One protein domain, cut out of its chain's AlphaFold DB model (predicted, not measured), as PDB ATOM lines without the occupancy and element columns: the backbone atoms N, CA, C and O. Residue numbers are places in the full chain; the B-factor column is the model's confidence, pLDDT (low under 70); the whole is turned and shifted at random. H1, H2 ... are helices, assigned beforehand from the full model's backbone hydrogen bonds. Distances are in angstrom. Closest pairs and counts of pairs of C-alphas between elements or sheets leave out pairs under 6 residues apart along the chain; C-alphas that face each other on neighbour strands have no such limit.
ATOM      1  N   ASP A 114       1.861  30.359  41.054       96.38
ATOM      2  CA  ASP A 114       2.380  31.620  40.506       96.38
ATOM      3  C   ASP A 114       3.306  31.391  39.302       96.38
ATOM      4  O   ASP A 114       3.186  32.082  38.288       96.38
ATOM      5  N   ASP A 115       4.186  30.385  39.371       96.12
ATOM      6  CA  ASP A 115       5.047  30.010  38.242       96.12
ATOM      7  C   ASP A 115       4.217  29.510  37.049       96.12
ATOM      8  O   ASP A 115       4.501  29.854  35.901       96.12
ATOM      9  N   ALA A 116       3.171  28.717  37.314       97.00
ATOM     10  CA  ALA A 116       2.262  28.226  36.282       97.00
ATOM     11  C   ALA A 116       1.464  29.369  35.629       97.00
ATOM     12  O   ALA A 116       1.318  29.395  34.406       97.00
ATOM     13  N   LEU A 117       1.001  30.349  36.413       97.06
ATOM     14  CA  LEU A 117       0.334  31.556  35.911       97.06
ATOM     15  C   LEU A 117       1.270  32.387  35.033       97.06
ATOM     16  O   LEU A 117       0.898  32.750  33.914       97.06
ATOM     17  N   ALA A 118       2.498  32.633  35.494       96.88
ATOM     18  CA  ALA A 118       3.512  33.326  34.705       96.88
ATOM     19  C   ALA A 118       3.784  32.595  33.380       96.88
ATOM     20  O   ALA A 118       3.869  33.229  32.328       96.88
ATOM     21  N   ALA A 119       3.841  31.262  33.413       96.25
ATOM     22  CA  ALA A 119       4.023  30.447  32.223       96.25
ATOM     23  C   ALA A 119       2.842  30.505  31.238       96.25
ATOM     24  O   ALA A 119       3.060  30.618  30.029       96.25
ATOM     25  N   ALA A 120       1.594  30.474  31.717       96.56
ATOM     26  CA  ALA A 120       0.429  30.632  30.844       96.56
ATOM     27  C   ALA A 120       0.406  31.997  30.141       96.56
ATOM     28  O   ALA A 120       0.000  32.084  28.979       96.56
ATOM     29  N   ILE A 121       0.871  33.052  30.811       96.25
ATOM     30  CA  ILE A 121       0.957  34.398  30.232       96.25
ATOM     31  C   ILE A 121       2.067  34.470  29.184       96.25
ATOM     32  O   ILE A 121       1.825  34.949  28.075       96.25
ATOM     33  N   ASP A 122       3.258  33.976  29.525       95.88
ATOM     34  CA  ASP A 122       4.451  34.037  28.677       95.88
ATOM     35  C   ASP A 122       4.280  33.253  27.364       95.88
ATOM     36  O   ASP A 122       4.517  33.787  26.281       95.88
ATOM     37  N   GLY A 123       3.805  32.005  27.442       92.88
ATOM     38  CA  GLY A 123       3.491  31.189  26.266       92.88
ATOM     39  C   GLY A 123       4.687  30.755  25.404       92.88
ATOM     40  O   GLY A 123       4.468  30.250  24.300       92.88
ATOM     41  N   SER A 124       5.933  30.930  25.864       93.25
ATOM     42  CA  SER A 124       7.108  30.307  25.235       93.25
ATOM     43  C   SER A 124       7.060  28.777  25.315       93.25
ATOM     44  O   SER A 124       6.328  28.203  26.119       93.25
ATOM     45  N   ASP A 125       7.863  28.089  24.499       89.81
ATOM     46  CA  ASP A 125       7.935  26.621  24.518       89.81
ATOM     47  C   ASP A 125       8.383  26.104  25.905       89.81
ATOM     48  O   ASP A 125       7.863  25.101  26.399       89.81
ATOM     49  N   GLU A 126       9.306  26.809  26.568       91.88
ATOM     50  CA  GLU A 126       9.742  26.509  27.933       91.88
ATOM     51  C   GLU A 126       8.626  26.732  28.961       91.88
ATOM     52  O   GLU A 126       8.437  25.902  29.854       91.88
ATOM     53  N   ALA A 127       7.868  27.821  28.824       94.56
ATOM     54  CA  ALA A 127       6.734  28.125  29.686       94.56
ATOM     55  C   ALA A 127       5.600  27.103  29.523       94.56
ATOM     56  O   ALA A 127       5.082  26.599  30.514       94.56
ATOM     57  N   LEU A 128       5.259  26.712  28.294       92.38
ATOM     58  CA  LEU A 128       4.240  25.689  28.044       92.38
ATOM     59  C   LEU A 128       4.632  24.331  28.637       92.38
ATOM     60  O   LEU A 128       3.775  23.619  29.158       92.38
ATOM     61  N   GLN A 129       5.921  23.984  28.612       91.31
ATOM     62  CA  GLN A 129       6.401  22.786  29.298       91.31
ATOM     63  C   GLN A 129       6.226  22.896  30.816       91.31
ATOM     64  O   GLN A 129       5.793  21.932  31.437       91.31
ATOM     65  N   LEU A 130       6.542  24.048  31.412       93.69
ATOM     66  CA  LEU A 130       6.343  24.278  32.845       93.69
ATOM     67  C   LEU A 130       4.855  24.194  33.210       93.69
ATOM     68  O   LEU A 130       4.486  23.564  34.195       93.69
ATOM     69  N   LEU A 131       3.985  24.765  32.385       95.06
ATOM     70  CA  LEU A 131       2.544  24.673  32.576       95.06
ATOM     71  C   LEU A 131       2.045  23.221  32.514       95.06
ATOM     72  O   LEU A 131       1.238  22.805  33.338       95.06
ATOM     73  N   GLN A 132       2.561  22.425  31.581       93.75
ATOM     74  CA  GLN A 132       2.237  21.004  31.498       93.75
ATOM     75  C   GLN A 132       2.750  20.219  32.716       93.75
ATOM     76  O   GLN A 132       2.000  19.457  33.324       93.75
ATOM     77  N   ASP A 133       3.998  20.451  33.125       92.50
ATOM     78  CA  ASP A 133       4.590  19.822  34.309       92.50
ATOM     79  C   ASP A 133       3.788  20.172  35.587       92.50
ATOM     80  O   ASP A 133       3.697  19.364  36.511       92.50
ATOM     81  N   PHE A 134       3.167  21.357  35.652       94.75
ATOM     82  CA  PHE A 134       2.282  21.748  36.754       94.75
ATOM     83  C   PHE A 134       1.025  20.872  36.848       94.75
ATOM     84  O   PHE A 134       0.658  20.473  37.958       94.75
ATOM     85  N   PHE A 135       0.398  20.545  35.713       95.50
ATOM     86  CA  PHE A 135      -0.762  19.647  35.652       95.50
ATOM     87  C   PHE A 135      -0.384  18.180  35.850       95.50
ATOM     88  O   PHE A 135      -1.110  17.438  36.504       95.50
ATOM     89  N   ASP A 136       0.791  17.764  35.379       94.00
ATOM     90  CA  ASP A 136       1.272  16.387  35.530       94.00
ATOM     91  C   ASP A 136       1.487  15.942  36.969       94.00
ATOM     92  O   ASP A 136       1.510  14.744  37.237       94.00
ATOM     93  N   LYS A 137       1.571  16.883  37.911       91.50
ATOM     94  CA  LYS A 137       1.554  16.587  39.350       91.50
ATOM     95  C   LYS A 137       0.291  15.868  39.819       91.50
ATOM     96  O   LYS A 137       0.262  15.387  40.947       91.50
ATOM     97  N   LYS A 138      -0.756  15.863  38.997       93.56
ATOM     98  CA  LYS A 138      -2.013  15.162  39.250       93.56
ATOM     99  C   LYS A 138      -2.052  13.767  38.627       93.56
ATOM    100  O   LYS A 138      -3.092  13.123  38.650       93.56
ATOM    101  N   ASP A 139      -0.926  13.287  38.095       92.00
ATOM    102  CA  ASP A 139      -0.703  11.894  37.675       92.00
ATOM    103  C   ASP A 139      -1.735  11.356  36.674       92.00
ATOM    104  O   ASP A 139      -2.040  10.159  36.627       92.00
ATOM    105  N   GLY A 140      -2.301  12.263  35.878       90.75
ATOM    106  CA  GLY A 140      -3.315  11.940  34.889       90.75
ATOM    107  C   GLY A 140      -4.698  11.674  35.463       90.75
ATOM    108  O   GLY A 140      -5.491  11.087  34.737       90.75
ATOM    109  N   VAL A 141      -4.996  12.022  36.719       93.00
ATOM    110  CA  VAL A 141      -6.358  11.929  37.275       93.00
ATOM    111  C   VAL A 141      -7.185  13.108  36.756       93.00
ATOM    112  O   VAL A 141      -6.868  14.245  37.118       93.00
ATOM    113  N   PRO A 142      -8.176  12.881  35.873       91.75
ATOM    114  CA  PRO A 142      -8.860  13.960  35.161       91.75
ATOM    115  C   PRO A 142      -9.525  14.957  36.101       91.75
ATOM    116  O   PRO A 142      -9.350  16.157  35.923       91.75
ATOM    117  N   GLU A 143     -10.192  14.471  37.142       91.75
ATOM    118  CA  GLU A 143     -10.917  15.283  38.118       91.75
ATOM    119  C   GLU A 143      -9.951  16.247  38.827       91.75
ATOM    120  O   GLU A 143     -10.141  17.462  38.826       91.75
ATOM    121  N   GLU A 144      -8.816  15.737  39.313       93.50
ATOM    122  CA  GLU A 144      -7.795  16.560  39.967       93.50
ATOM    123  C   GLU A 144      -7.095  17.540  39.007       93.50
ATOM    124  O   GLU A 144      -6.650  18.614  39.428       93.50
ATOM    125  N   ILE A 145      -6.953  17.179  37.726       94.31
ATOM    126  CA  ILE A 145      -6.447  18.088  36.684       94.31
ATOM    127  C   ILE A 145      -7.473  19.200  36.421       94.31
ATOM    128  O   ILE A 145      -7.076  20.359  36.273       94.31
ATOM    129  N   GLY A 146      -8.767  18.870  36.395       93.25
ATOM    130  CA  GLY A 146      -9.882  19.800  36.206       93.25
ATOM    131  C   GLY A 146      -9.966  20.829  37.326       93.25
ATOM    132  O   GLY A 146      -9.938  22.032  37.060       93.25
ATOM    133  N   GLU A 147      -9.929  20.375  38.579       93.50
ATOM    134  CA  GLU A 147      -9.862  21.240  39.764       93.50
ATOM    135  C   GLU A 147      -8.666  22.198  39.701       93.50
ATOM    136  O   GLU A 147      -8.784  23.401  39.944       93.50
ATOM    137  N   ARG A 148      -7.494  21.677  39.323       95.38
ATOM    138  CA  ARG A 148      -6.266  22.466  39.207       95.38
ATOM    139  C   ARG A 148      -6.360  23.520  38.105       95.38
ATOM    140  O   ARG A 148      -5.850  24.630  38.257       95.38
ATOM    141  N   ALA A 149      -6.984  23.175  36.986       95.69
ATOM    142  CA  ALA A 149      -7.191  24.095  35.877       95.69
ATOM    143  C   ALA A 149      -8.219  25.171  36.247       95.69
ATOM    144  O   ALA A 149      -8.000  26.341  35.942       95.69
ATOM    145  N   SER A 150      -9.275  24.805  36.977       94.06
ATOM    146  CA  SER A 150     -10.244  25.738  37.558       94.06
ATOM    147  C   SER A 150      -9.577  26.747  38.497       94.06
ATOM    148  O   SER A 150      -9.757  27.955  38.319       94.06
ATOM    149  N   GLU A 151      -8.745  26.279  39.437       94.88
ATOM    150  CA  GLU A 151      -7.957  27.133  40.338       94.88
ATOM    151  C   GLU A 151      -7.140  28.159  39.536       94.88
ATOM    152  O   GLU A 151      -7.132  29.358  39.832       94.88
ATOM    153  N   MET A 152      -6.502  27.692  38.465       96.31
ATOM    154  CA  MET A 152      -5.658  28.512  37.615       96.31
ATOM    155  C   MET A 152      -6.443  29.527  36.773       96.31
ATOM    156  O   MET A 152      -6.028  30.683  36.686       96.31
ATOM    157  N   LEU A 153      -7.582  29.144  36.188       94.25
ATOM    158  CA  LEU A 153      -8.463  30.057  35.449       94.25
ATOM    159  C   LEU A 153      -9.032  31.143  36.372       94.25
ATOM    160  O   LEU A 153      -9.019  32.322  36.018       94.25
ATOM    161  N   SER A 154      -9.447  30.772  37.587       93.12
ATOM    162  CA  SER A 154      -9.911  31.727  38.601       93.12
ATOM    163  C   SER A 154      -8.815  32.719  39.002       93.12
ATOM    164  O   SER A 154      -9.064  33.921  39.128       93.12
ATOM    165  N   ALA A 155      -7.580  32.243  39.191       95.19
ATOM    166  CA  ALA A 155      -6.448  33.105  39.517       95.19
ATOM    167  C   ALA A 155      -6.075  34.032  38.348       95.19
ATOM    168  O   ALA A 155      -5.848  35.224  38.563       95.19
ATOM    169  N   LEU A 156      -6.097  33.520  37.114       94.56
ATOM    170  CA  LEU A 156      -5.862  34.297  35.900       94.56
ATOM    171  C   LEU A 156      -6.894  35.427  35.740       94.56
ATOM    172  O   LEU A 156      -6.514  36.548  35.409       94.56
ATOM    173  N   GLY A 157      -8.172  35.174  36.045       92.00
ATOM    174  CA  GLY A 157      -9.248  36.176  35.966       92.00
ATOM    175  C   GLY A 157      -9.068  37.373  36.904       92.00
ATOM    176  O   GLY A 157      -9.617  38.444  36.663       92.00
ATOM    177  N   LYS A 158      -8.249  37.227  37.952       93.69
ATOM    178  CA  LYS A 158      -7.920  38.298  38.910       93.69
ATOM    179  C   LYS A 158      -6.700  39.121  38.489       93.69
ATOM    180  O   LYS A 158      -6.366  40.100  39.158       93.69
ATOM    181  N   MET A 159      -6.003  38.730  37.421       93.31
ATOM    182  CA  MET A 159      -4.789  39.409  36.974       93.31
ATOM    183  C   MET A 159      -5.119  40.663  36.151       93.31
ATOM    184  O   MET A 159      -6.069  40.659  35.371       93.31
ATOM    185  N   PRO A 160      -4.319  41.743  36.262       93.56
ATOM    186  CA  PRO A 160      -4.542  42.992  35.534       93.56
ATOM    187  C   PRO A 160      -4.038  42.901  34.080       93.56
ATOM    188  O   PRO A 160      -3.178  43.672  33.655       93.56
ATOM    189  N   LEU A 161      -4.535  41.917  33.335       90.06
ATOM    190  CA  LEU A 161      -4.210  41.658  31.933       90.06
ATOM    191  C   LEU A 161      -5.328  42.187  31.024       90.06
ATOM    192  O   LEU A 161      -6.481  42.294  31.440       90.06
ATOM    193  N   ASP A 162      -5.002  42.518  29.774       90.50
ATOM    194  CA  ASP A 162      -6.039  42.827  28.787       90.50
ATOM    195  C   ASP A 162      -6.800  41.561  28.355       90.50
ATOM    196  O   ASP A 162      -6.321  40.434  28.512       90.50
ATOM    197  N   SER A 163      -8.003  41.739  27.800       86.06
ATOM    198  CA  SER A 163      -8.881  40.622  27.431       86.06
ATOM    199  C   SER A 163      -8.243  39.653  26.430       86.06
ATOM    200  O   SER A 163      -8.531  38.461  26.483       86.06
ATOM    201  N   ALA A 164      -7.367  40.129  25.537       87.62
ATOM    202  CA  ALA A 164      -6.720  39.274  24.546       87.62
ATOM    203  C   ALA A 164      -5.616  38.412  25.179       87.62
ATOM    204  O   ALA A 164      -5.510  37.224  24.873       87.62
ATOM    205  N   ALA A 165      -4.818  38.984  26.083       90.44
ATOM    206  CA  ALA A 165      -3.814  38.254  26.849       90.44
ATOM    207  C   ALA A 165      -4.461  37.222  27.789       90.44
ATOM    208  O   ALA A 165      -4.000  36.082  27.851       90.44
ATOM    209  N   LEU A 166      -5.560  37.595  28.456       90.12
ATOM    210  CA  LEU A 166      -6.370  36.698  29.289       90.12
ATOM    211  C   LEU A 166      -6.915  35.514  28.491       90.12
ATOM    212  O   LEU A 166      -6.759  34.368  28.908       90.12
ATOM    213  N   GLU A 167      -7.500  35.779  27.321       88.06
ATOM    214  CA  GLU A 167      -8.018  34.739  26.432       88.06
ATOM    215  C   GLU A 167      -6.920  33.742  26.030       88.06
ATOM    216  O   GLU A 167      -7.110  32.527  26.114       88.06
ATOM    217  N   GLN A 168      -5.759  34.241  25.599       90.50
ATOM    218  CA  GLN A 168      -4.647  33.385  25.183       90.50
ATOM    219  C   GLN A 168      -4.093  32.550  26.336       90.50
ATOM    220  O   GLN A 168      -3.829  31.362  26.150       90.50
ATOM    221  N   ALA A 169      -3.935  33.150  27.517       94.31
ATOM    222  CA  ALA A 169      -3.482  32.435  28.699       94.31
ATOM    223  C   ALA A 169      -4.482  31.334  29.085       94.31
ATOM    224  O   ALA A 169      -4.071  30.183  29.216       94.31
ATOM    225  N   ALA A 170      -5.787  31.630  29.141       92.44
ATOM    226  CA  ALA A 170      -6.830  30.646  29.447       92.44
ATOM    227  C   ALA A 170      -6.838  29.468  28.456       92.44
ATOM    228  O   ALA A 170      -6.920  28.309  28.862       92.44
ATOM    229  N   ARG A 171      -6.666  29.739  27.155       90.50
ATOM    230  CA  ARG A 171      -6.539  28.683  26.136       90.50
ATOM    231  C   ARG A 171      -5.341  27.768  26.399       90.50
ATOM    232  O   ARG A 171      -5.481  26.559  26.265       90.50
ATOM    233  N   ARG A 172      -4.186  28.318  26.792       94.00
ATOM    234  CA  ARG A 172      -2.987  27.527  27.129       94.00
ATOM    235  C   ARG A 172      -3.185  26.689  28.392       94.00
ATOM    236  O   ARG A 172      -2.675  25.576  28.441       94.00
ATOM    237  N   VAL A 173      -3.929  27.196  29.380       95.25
ATOM    238  CA  VAL A 173      -4.318  26.428  30.578       95.25
ATOM    239  C   VAL A 173      -5.107  25.184  30.179       95.25
ATOM    240  O   VAL A 173      -4.708  24.077  30.525       95.25
ATOM    241  N   ILE A 174      -6.181  25.362  29.404       92.19
ATOM    242  CA  ILE A 174      -7.047  24.260  28.955       92.19
ATOM    243  C   ILE A 174      -6.264  23.271  28.085       92.19
ATOM    244  O   ILE A 174      -6.388  22.061  28.259       92.19
ATOM    245  N   ASP A 175      -5.416  23.776  27.189       91.31
ATOM    246  CA  ASP A 175      -4.571  22.957  26.321       91.31
ATOM    247  C   ASP A 175      -3.592  22.077  27.111       91.31
ATOM    248  O   ASP A 175      -3.501  20.871  26.889       91.31
ATOM    249  N   ALA A 176      -2.884  22.667  28.077       94.50
ATOM    250  CA  ALA A 176      -1.949  21.940  28.924       94.50
ATOM    251  C   ALA A 176      -2.665  20.927  29.829       94.50
ATOM    252  O   ALA A 176      -2.189  19.800  29.956       94.50
ATOM    253  N   ALA A 177      -3.821  21.293  30.392       94.56
ATOM    254  CA  ALA A 177      -4.648  20.400  31.198       94.56
ATOM    255  C   ALA A 177      -5.131  19.190  30.383       94.56
ATOM    256  O   ALA A 177      -4.921  18.050  30.796       94.56
ATOM    257  N   ALA A 178      -5.692  19.419  29.192       91.94
ATOM    258  CA  ALA A 178      -6.137  18.351  28.299       91.94
ATOM    259  C   ALA A 178      -4.970  17.440  27.886       91.94
ATOM    260  O   ALA A 178      -5.072  16.217  27.969       91.94
ATOM    261  N   ARG A 179      -3.819  18.022  27.529       93.06
ATOM    262  CA  ARG A 179      -2.624  17.254  27.166       93.06
ATOM    263  C   ARG A 179      -2.088  16.412  28.321       93.06
ATOM    264  O   ARG A 179      -1.598  15.304  28.093       93.06
ATOM    265  N   SER A 180      -2.127  16.928  29.548       94.44
ATOM    266  CA  SER A 180      -1.790  16.155  30.743       94.44
ATOM    267  C   SER A 180      -2.794  15.023  30.950       94.44
ATOM    268  O   SER A 180      -2.379  13.872  31.018       94.44
ATOM    269  N   ALA A 181      -4.101  15.291  30.901       93.44
ATOM    270  CA  ALA A 181      -5.131  14.263  31.066       93.44
ATOM    271  C   ALA A 181      -4.972  13.081  30.081       93.44
ATOM    272  O   ALA A 181      -5.097  11.922  30.475       93.44
ATOM    273  N   THR A 182      -4.606  13.346  28.822       93.19
ATOM    274  CA  THR A 182      -4.398  12.305  27.794       93.19
ATOM    275  C   THR A 182      -2.968  11.754  27.728       93.19
ATOM    276  O   THR A 182      -2.635  10.997  26.816       93.19
ATOM    277  N   SER A 183      -2.071  12.153  28.632       95.19
ATOM    278  CA  SER A 183      -0.715  11.598  28.673       95.19
ATOM    279  C   SER A 183      -0.708  10.178  29.246       95.19
ATOM    280  O   SER A 183      -1.683   9.702  29.829       95.19
ATOM    281  N   PHE A 384     -15.138  16.255  34.160       87.38
ATOM    282  CA  PHE A 384     -13.956  17.048  33.814       87.38
ATOM    283  C   PHE A 384     -14.274  18.138  32.775       87.38
ATOM    284  O   PHE A 384     -13.861  19.291  32.923       87.38
ATOM    285  N   GLU A 385     -15.028  17.796  31.731       88.56
ATOM    286  CA  GLU A 385     -15.453  18.713  30.672       88.56
ATOM    287  C   GLU A 385     -16.401  19.790  31.201       88.56
ATOM    288  O   GLU A 385     -16.202  20.973  30.913       88.56
ATOM    289  N   ASN A 386     -17.399  19.399  31.994       87.69
ATOM    290  CA  ASN A 386     -18.375  20.302  32.594       87.69
ATOM    291  C   ASN A 386     -17.692  21.278  33.550       87.69
ATOM    292  O   ASN A 386     -17.862  22.486  33.397       87.69
ATOM    293  N   GLN A 387     -16.831  20.789  34.444       85.94
ATOM    294  CA  GLN A 387     -16.091  21.635  35.378       85.94
ATOM    295  C   GLN A 387     -15.216  22.657  34.640       85.94
ATOM    296  O   GLN A 387     -15.235  23.846  34.958       85.94
ATOM    297  N   LEU A 388     -14.471  22.234  33.615       86.19
ATOM    298  CA  LEU A 388     -13.661  23.152  32.811       86.19
ATOM    299  C   LEU A 388     -14.518  24.175  32.052       86.19
ATOM    300  O   LEU A 388     -14.152  25.351  31.987       86.19
ATOM    301  N   ASN A 389     -15.652  23.752  31.494       87.19
ATOM    302  CA  ASN A 389     -16.570  24.628  30.768       87.19
ATOM    303  C   ASN A 389     -17.220  25.667  31.682       87.19
ATOM    304  O   ASN A 389     -17.218  26.851  31.346       87.19
ATOM    305  N   GLU A 390     -17.739  25.258  32.836       88.88
ATOM    306  CA  GLU A 390     -18.342  26.158  33.821       88.88
ATOM    307  C   GLU A 390     -17.349  27.222  34.282       88.88
ATOM    308  O   GLU A 390     -17.670  28.410  34.327       88.88
ATOM    309  N   GLN A 391     -16.112  26.815  34.556       87.88
ATOM    310  CA  GLN A 391     -15.068  27.709  35.049       87.88
ATOM    311  C   GLN A 391     -14.562  28.648  33.959       87.88
ATOM    312  O   GLN A 391     -14.315  29.826  34.224       87.88
ATOM    313  N   LEU A 392     -14.475  28.171  32.716       86.75
ATOM    314  CA  LEU A 392     -14.213  29.027  31.566       86.75
ATOM    315  C   LEU A 392     -15.340  30.050  31.369       86.75
ATOM    316  O   LEU A 392     -15.059  31.224  31.148       86.75
ATOM    317  N   LEU A 393     -16.609  29.647  31.475       85.81
ATOM    318  CA  LEU A 393     -17.747  30.562  31.348       85.81
ATOM    319  C   LEU A 393     -17.773  31.602  32.472       85.81
ATOM    320  O   LEU A 393     -17.958  32.787  32.190       85.81
ATOM    321  N   ALA A 394     -17.537  31.189  33.717       86.75
ATOM    322  CA  ALA A 394     -17.407  32.093  34.857       86.75
ATOM    323  C   ALA A 394     -16.274  33.106  34.629       86.75
ATOM    324  O   ALA A 394     -16.493  34.312  34.720       86.75
ATOM    325  N   PHE A 395     -15.101  32.627  34.205       86.12
ATOM    326  CA  PHE A 395     -13.964  33.471  33.845       86.12
ATOM    327  C   PHE A 395     -14.322  34.502  32.763       86.12
ATOM    328  O   PHE A 395     -13.992  35.679  32.887       86.12
ATOM    329  N   LEU A 396     -15.038  34.106  31.709       82.75
ATOM    330  CA  LEU A 396     -15.432  35.028  30.638       82.75
ATOM    331  C   LEU A 396     -16.464  36.058  31.095       82.75
ATOM    332  O   LEU A 396     -16.389  37.221  30.687       82.75
ATOM    333  N   ASN A 397     -17.399  35.645  31.946       81.88
ATOM    334  CA  ASN A 397     -18.405  36.527  32.528       81.88
ATOM    335  C   ASN A 397     -17.788  37.560  33.473       81.88
ATOM    336  O   ASN A 397     -18.284  38.682  33.522       81.88
ATOM    337  N   ASP A 398     -16.694  37.233  34.159       80.62
ATOM    338  CA  ASP A 398     -15.973  38.181  35.013       80.62
ATOM    339  C   ASP A 398     -15.152  39.195  34.196       80.62
ATOM    340  O   ASP A 398     -15.015  40.359  34.581       80.62
ATOM    341  N   VAL A 399     -14.640  38.788  33.030       77.19
ATOM    342  CA  VAL A 399     -13.798  39.641  32.172       77.19
ATOM    343  C   VAL A 399     -14.627  40.570  31.269       77.19
ATOM    344  O   VAL A 399     -14.196  41.687  30.964       77.19
ATOM    345  N   ALA A 400     -15.829  40.164  30.847       68.06
ATOM    346  CA  ALA A 400     -16.664  40.928  29.911       68.06
ATOM    347  C   ALA A 400     -17.153  42.318  30.414       68.06
ATOM    348  O   ALA A 400     -17.107  43.272  29.629       68.06
ATOM    349  N   PRO A 401     -17.587  42.508  31.679       60.31
ATOM    350  CA  PRO A 401     -18.101  43.788  32.178       60.31
ATOM    351  C   PRO A 401     -17.035  44.885  32.239       60.31
ATOM    352  O   PRO A 401     -17.352  46.065  32.086       60.31
ATOM    353  N   ALA A 402     -15.766  44.510  32.420       56.81
ATOM    354  CA  ALA A 402     -14.657  45.455  32.511       56.81
ATOM    355  C   ALA A 402     -14.337  46.141  31.168       56.81
ATOM    356  O   ALA A 402     -13.760  47.228  31.155       56.81
ATOM    357  N   ASN A 414     -19.300  27.064  23.307       65.44
ATOM    358  CA  ASN A 414     -19.593  26.100  24.371       65.44
ATOM    359  C   ASN A 414     -18.909  24.732  24.150       65.44
ATOM    360  O   ASN A 414     -18.869  23.915  25.057       65.44
ATOM    361  N   ASP A 415     -18.350  24.499  22.961       79.19
ATOM    362  CA  ASP A 415     -17.624  23.296  22.573       79.19
ATOM    363  C   ASP A 415     -16.088  23.428  22.595       79.19
ATOM    364  O   ASP A 415     -15.397  22.501  22.171       79.19
ATOM    365  N   PHE A 416     -15.516  24.549  23.058       79.62
ATOM    366  CA  PHE A 416     -14.062  24.759  23.007       79.62
ATOM    367  C   PHE A 416     -13.276  23.696  23.791       79.62
ATOM    368  O   PHE A 416     -12.308  23.139  23.265       79.62
ATOM    369  N   THR A 417     -13.692  23.398  25.021       80.12
ATOM    370  CA  THR A 417     -13.034  22.403  25.879       80.12
ATOM    371  C   THR A 417     -13.139  21.009  25.270       80.12
ATOM    372  O   THR A 417     -12.116  20.362  25.057       80.12
ATOM    373  N   ALA A 418     -14.348  20.600  24.869       83.25
ATOM    374  CA  ALA A 418     -14.596  19.303  24.238       83.25
ATOM    375  C   ALA A 418     -13.782  19.125  22.943       83.25
ATOM    376  O   ALA A 418     -13.156  18.089  22.728       83.25
ATOM    377  N   LYS A 419     -13.701  20.160  22.092       86.38
ATOM    378  CA  LYS A 419     -12.860  20.134  20.881       86.38
ATOM    379  C   LYS A 419     -11.375  20.016  21.202       86.38
ATOM    380  O   LYS A 419     -10.676  19.267  20.523       86.38
ATOM    381  N   THR A 420     -10.897  20.754  22.205       83.12
ATOM    382  CA  THR A 420      -9.494  20.692  22.645       83.12
ATOM    383  C   THR A 420      -9.150  19.284  23.130       83.12
ATOM    384  O   THR A 420      -8.161  18.704  22.689       83.12
ATOM    385  N   ILE A 421     -10.007  18.686  23.956       83.75
ATOM    386  CA  ILE A 421      -9.828  17.323  24.467       83.75
ATOM    387  C   ILE A 421      -9.866  16.294  23.326       83.75
ATOM    388  O   ILE A 421      -8.938  15.495  23.183       83.75
ATOM    389  N   ALA A 422     -10.865  16.362  22.442       87.44
ATOM    390  CA  ALA A 422     -10.979  15.475  21.280       87.44
ATOM    391  C   ALA A 422      -9.764  15.569  20.335       87.44
ATOM    392  O   ALA A 422      -9.316  14.572  19.754       87.44
ATOM    393  N   GLN A 423      -9.175  16.760  20.193       88.19
ATOM    394  CA  GLN A 423      -7.950  16.950  19.419       88.19
ATOM    395  C   GLN A 423      -6.773  16.155  20.010       88.19
ATOM    396  O   GLN A 423      -5.995  15.565  19.255       88.19
ATOM    397  N   PHE A 424      -6.647  16.082  21.334       86.44
ATOM    398  CA  PHE A 424      -5.571  15.321  21.971       86.44
ATOM    399  C   PHE A 424      -5.760  13.806  21.890       86.44
ATOM    400  O   PHE A 424      -4.766  13.087  21.793       86.44
ATOM    401  N   PHE A 425      -6.998  13.309  21.821       86.19
ATOM    402  CA  PHE A 425      -7.248  11.892  21.538       86.19
ATOM    403  C   PHE A 425      -6.875  11.495  20.109       86.19
ATOM    404  O   PHE A 425      -6.315  10.423  19.880       86.19
ATOM    405  N   THR A 426      -7.155  12.366  19.139       86.25
ATOM    406  CA  THR A 426      -6.866  12.084  17.725       86.25
ATOM    407  C   THR A 426      -5.386  12.229  17.392       86.25
ATOM    408  O   THR A 426      -4.848  11.428  16.624       86.25
ATOM    409  N   ASN A 427      -4.710  13.223  17.971       86.25
ATOM    410  CA  ASN A 427      -3.275  13.403  17.820       86.25
ATOM    411  C   ASN A 427      -2.670  14.088  19.068       86.25
ATOM    412  O   ASN A 427      -2.568  15.320  19.109       86.25
TER     413      ASN A 427
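What this domain is: This is residues 114 to 183, 384 to 402 and 414 to 427 of the 608 residues of an uncharacterized protein of Emcibacter nanhaiensis (UniProt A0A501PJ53). The longest helix, H4, runs through the middle of a small all-helix domain, with H3 and H5 side by side with each other and nearly parallel to H4, and H6 slanting across H4 near its last residues; together H3, H4, H5 and H6 make a four-helix bundle. A helical hairpin of H1 and H2 packs across another side of H4, at a steep tilt to it. The printed part has 103 residues with six named helices, H1 to H6 in order along the chain, and no named strand. It is compact, with a radius of gyration of the C-alphas of 12.5 A, and spans 36 by 29 by 22 A.

Where its parts are: H4, residues 163 to 181, measures 26.9 A from first to last C-alpha, from (-8.881, 40.622, 27.431) to (-5.131, 14.263, 31.066). H3, residues 142 to 157, measures 22.2 A, and H5, residues 384 to 399, 22.7 A. H6, residues 416 to 426, measures 15.5 A, and C-alpha 426 is at (-6.866, 12.084, 17.725). H1, residues 114 to 122, begins with C-alpha 114 at (2.380, 31.620, 40.506) and measures 12.2 A; H2, residues 125 to 136, measures 16.4 A.

How they stand to each other: H4 is the hub, touching the five other helices. It forms a hairpin with H3 at a shallow tilt of 13 degrees, opposite ways; their closest C-alphas, of Pro 142 and Ala 181, are 5.5 A apart. H5 touches H3 at a shallow tilt of 4 degrees, the same way, closest at the C-alphas of Gly 146 and Phe 384, 5.5 A. H4 and H5 only just touch, with 3 pairs of C-alphas within 8 A, the closest being Ser 163 and Val 399 at 6.9 A. H6 touches residues 174 to 179 of H4 alone, at a steep tilt of 38 degrees, with the C-alphas of Ala 178 and Ile 421 closest at 5.4 A. The bundle is up and down, each helix running against the one before it in the chain. H1 and H2 form a hairpin at a steep tilt of 41 degrees, closest at the C-alphas of Ala 119 and Ala 127, 4.4 A. H1 touches residues 165 to 173 of H4 alone, at a steep tilt of 65 degrees, closest at the C-alphas of Ala 120 and Ala 169, 4.8 A. H2 touches residues 172 to 180 of H4 alone, at 53 degrees, also steep, closest at the C-alphas of Gln 132 and Ala 176, 5.0 A. H1 and H2 are both apart from H5 and H6. In H1 to H6 every O i to N i+4 pair is within hydrogen-bond range.

The domain as a whole: The C-alphas farthest apart, of Ala 402 and Thr 426, are 37.3 A apart. Residues 184 to 383 and 403 to 413 are not printed, with C-alpha gaps of 15.2 A and 21.6 A across the cuts. The links printed whole, H1 to H2, H2 to H3 and H3 to H4, are tight. The mean pLDDT of the printed part is 89.8; residues 400 to 402 and residue 414 are under 70.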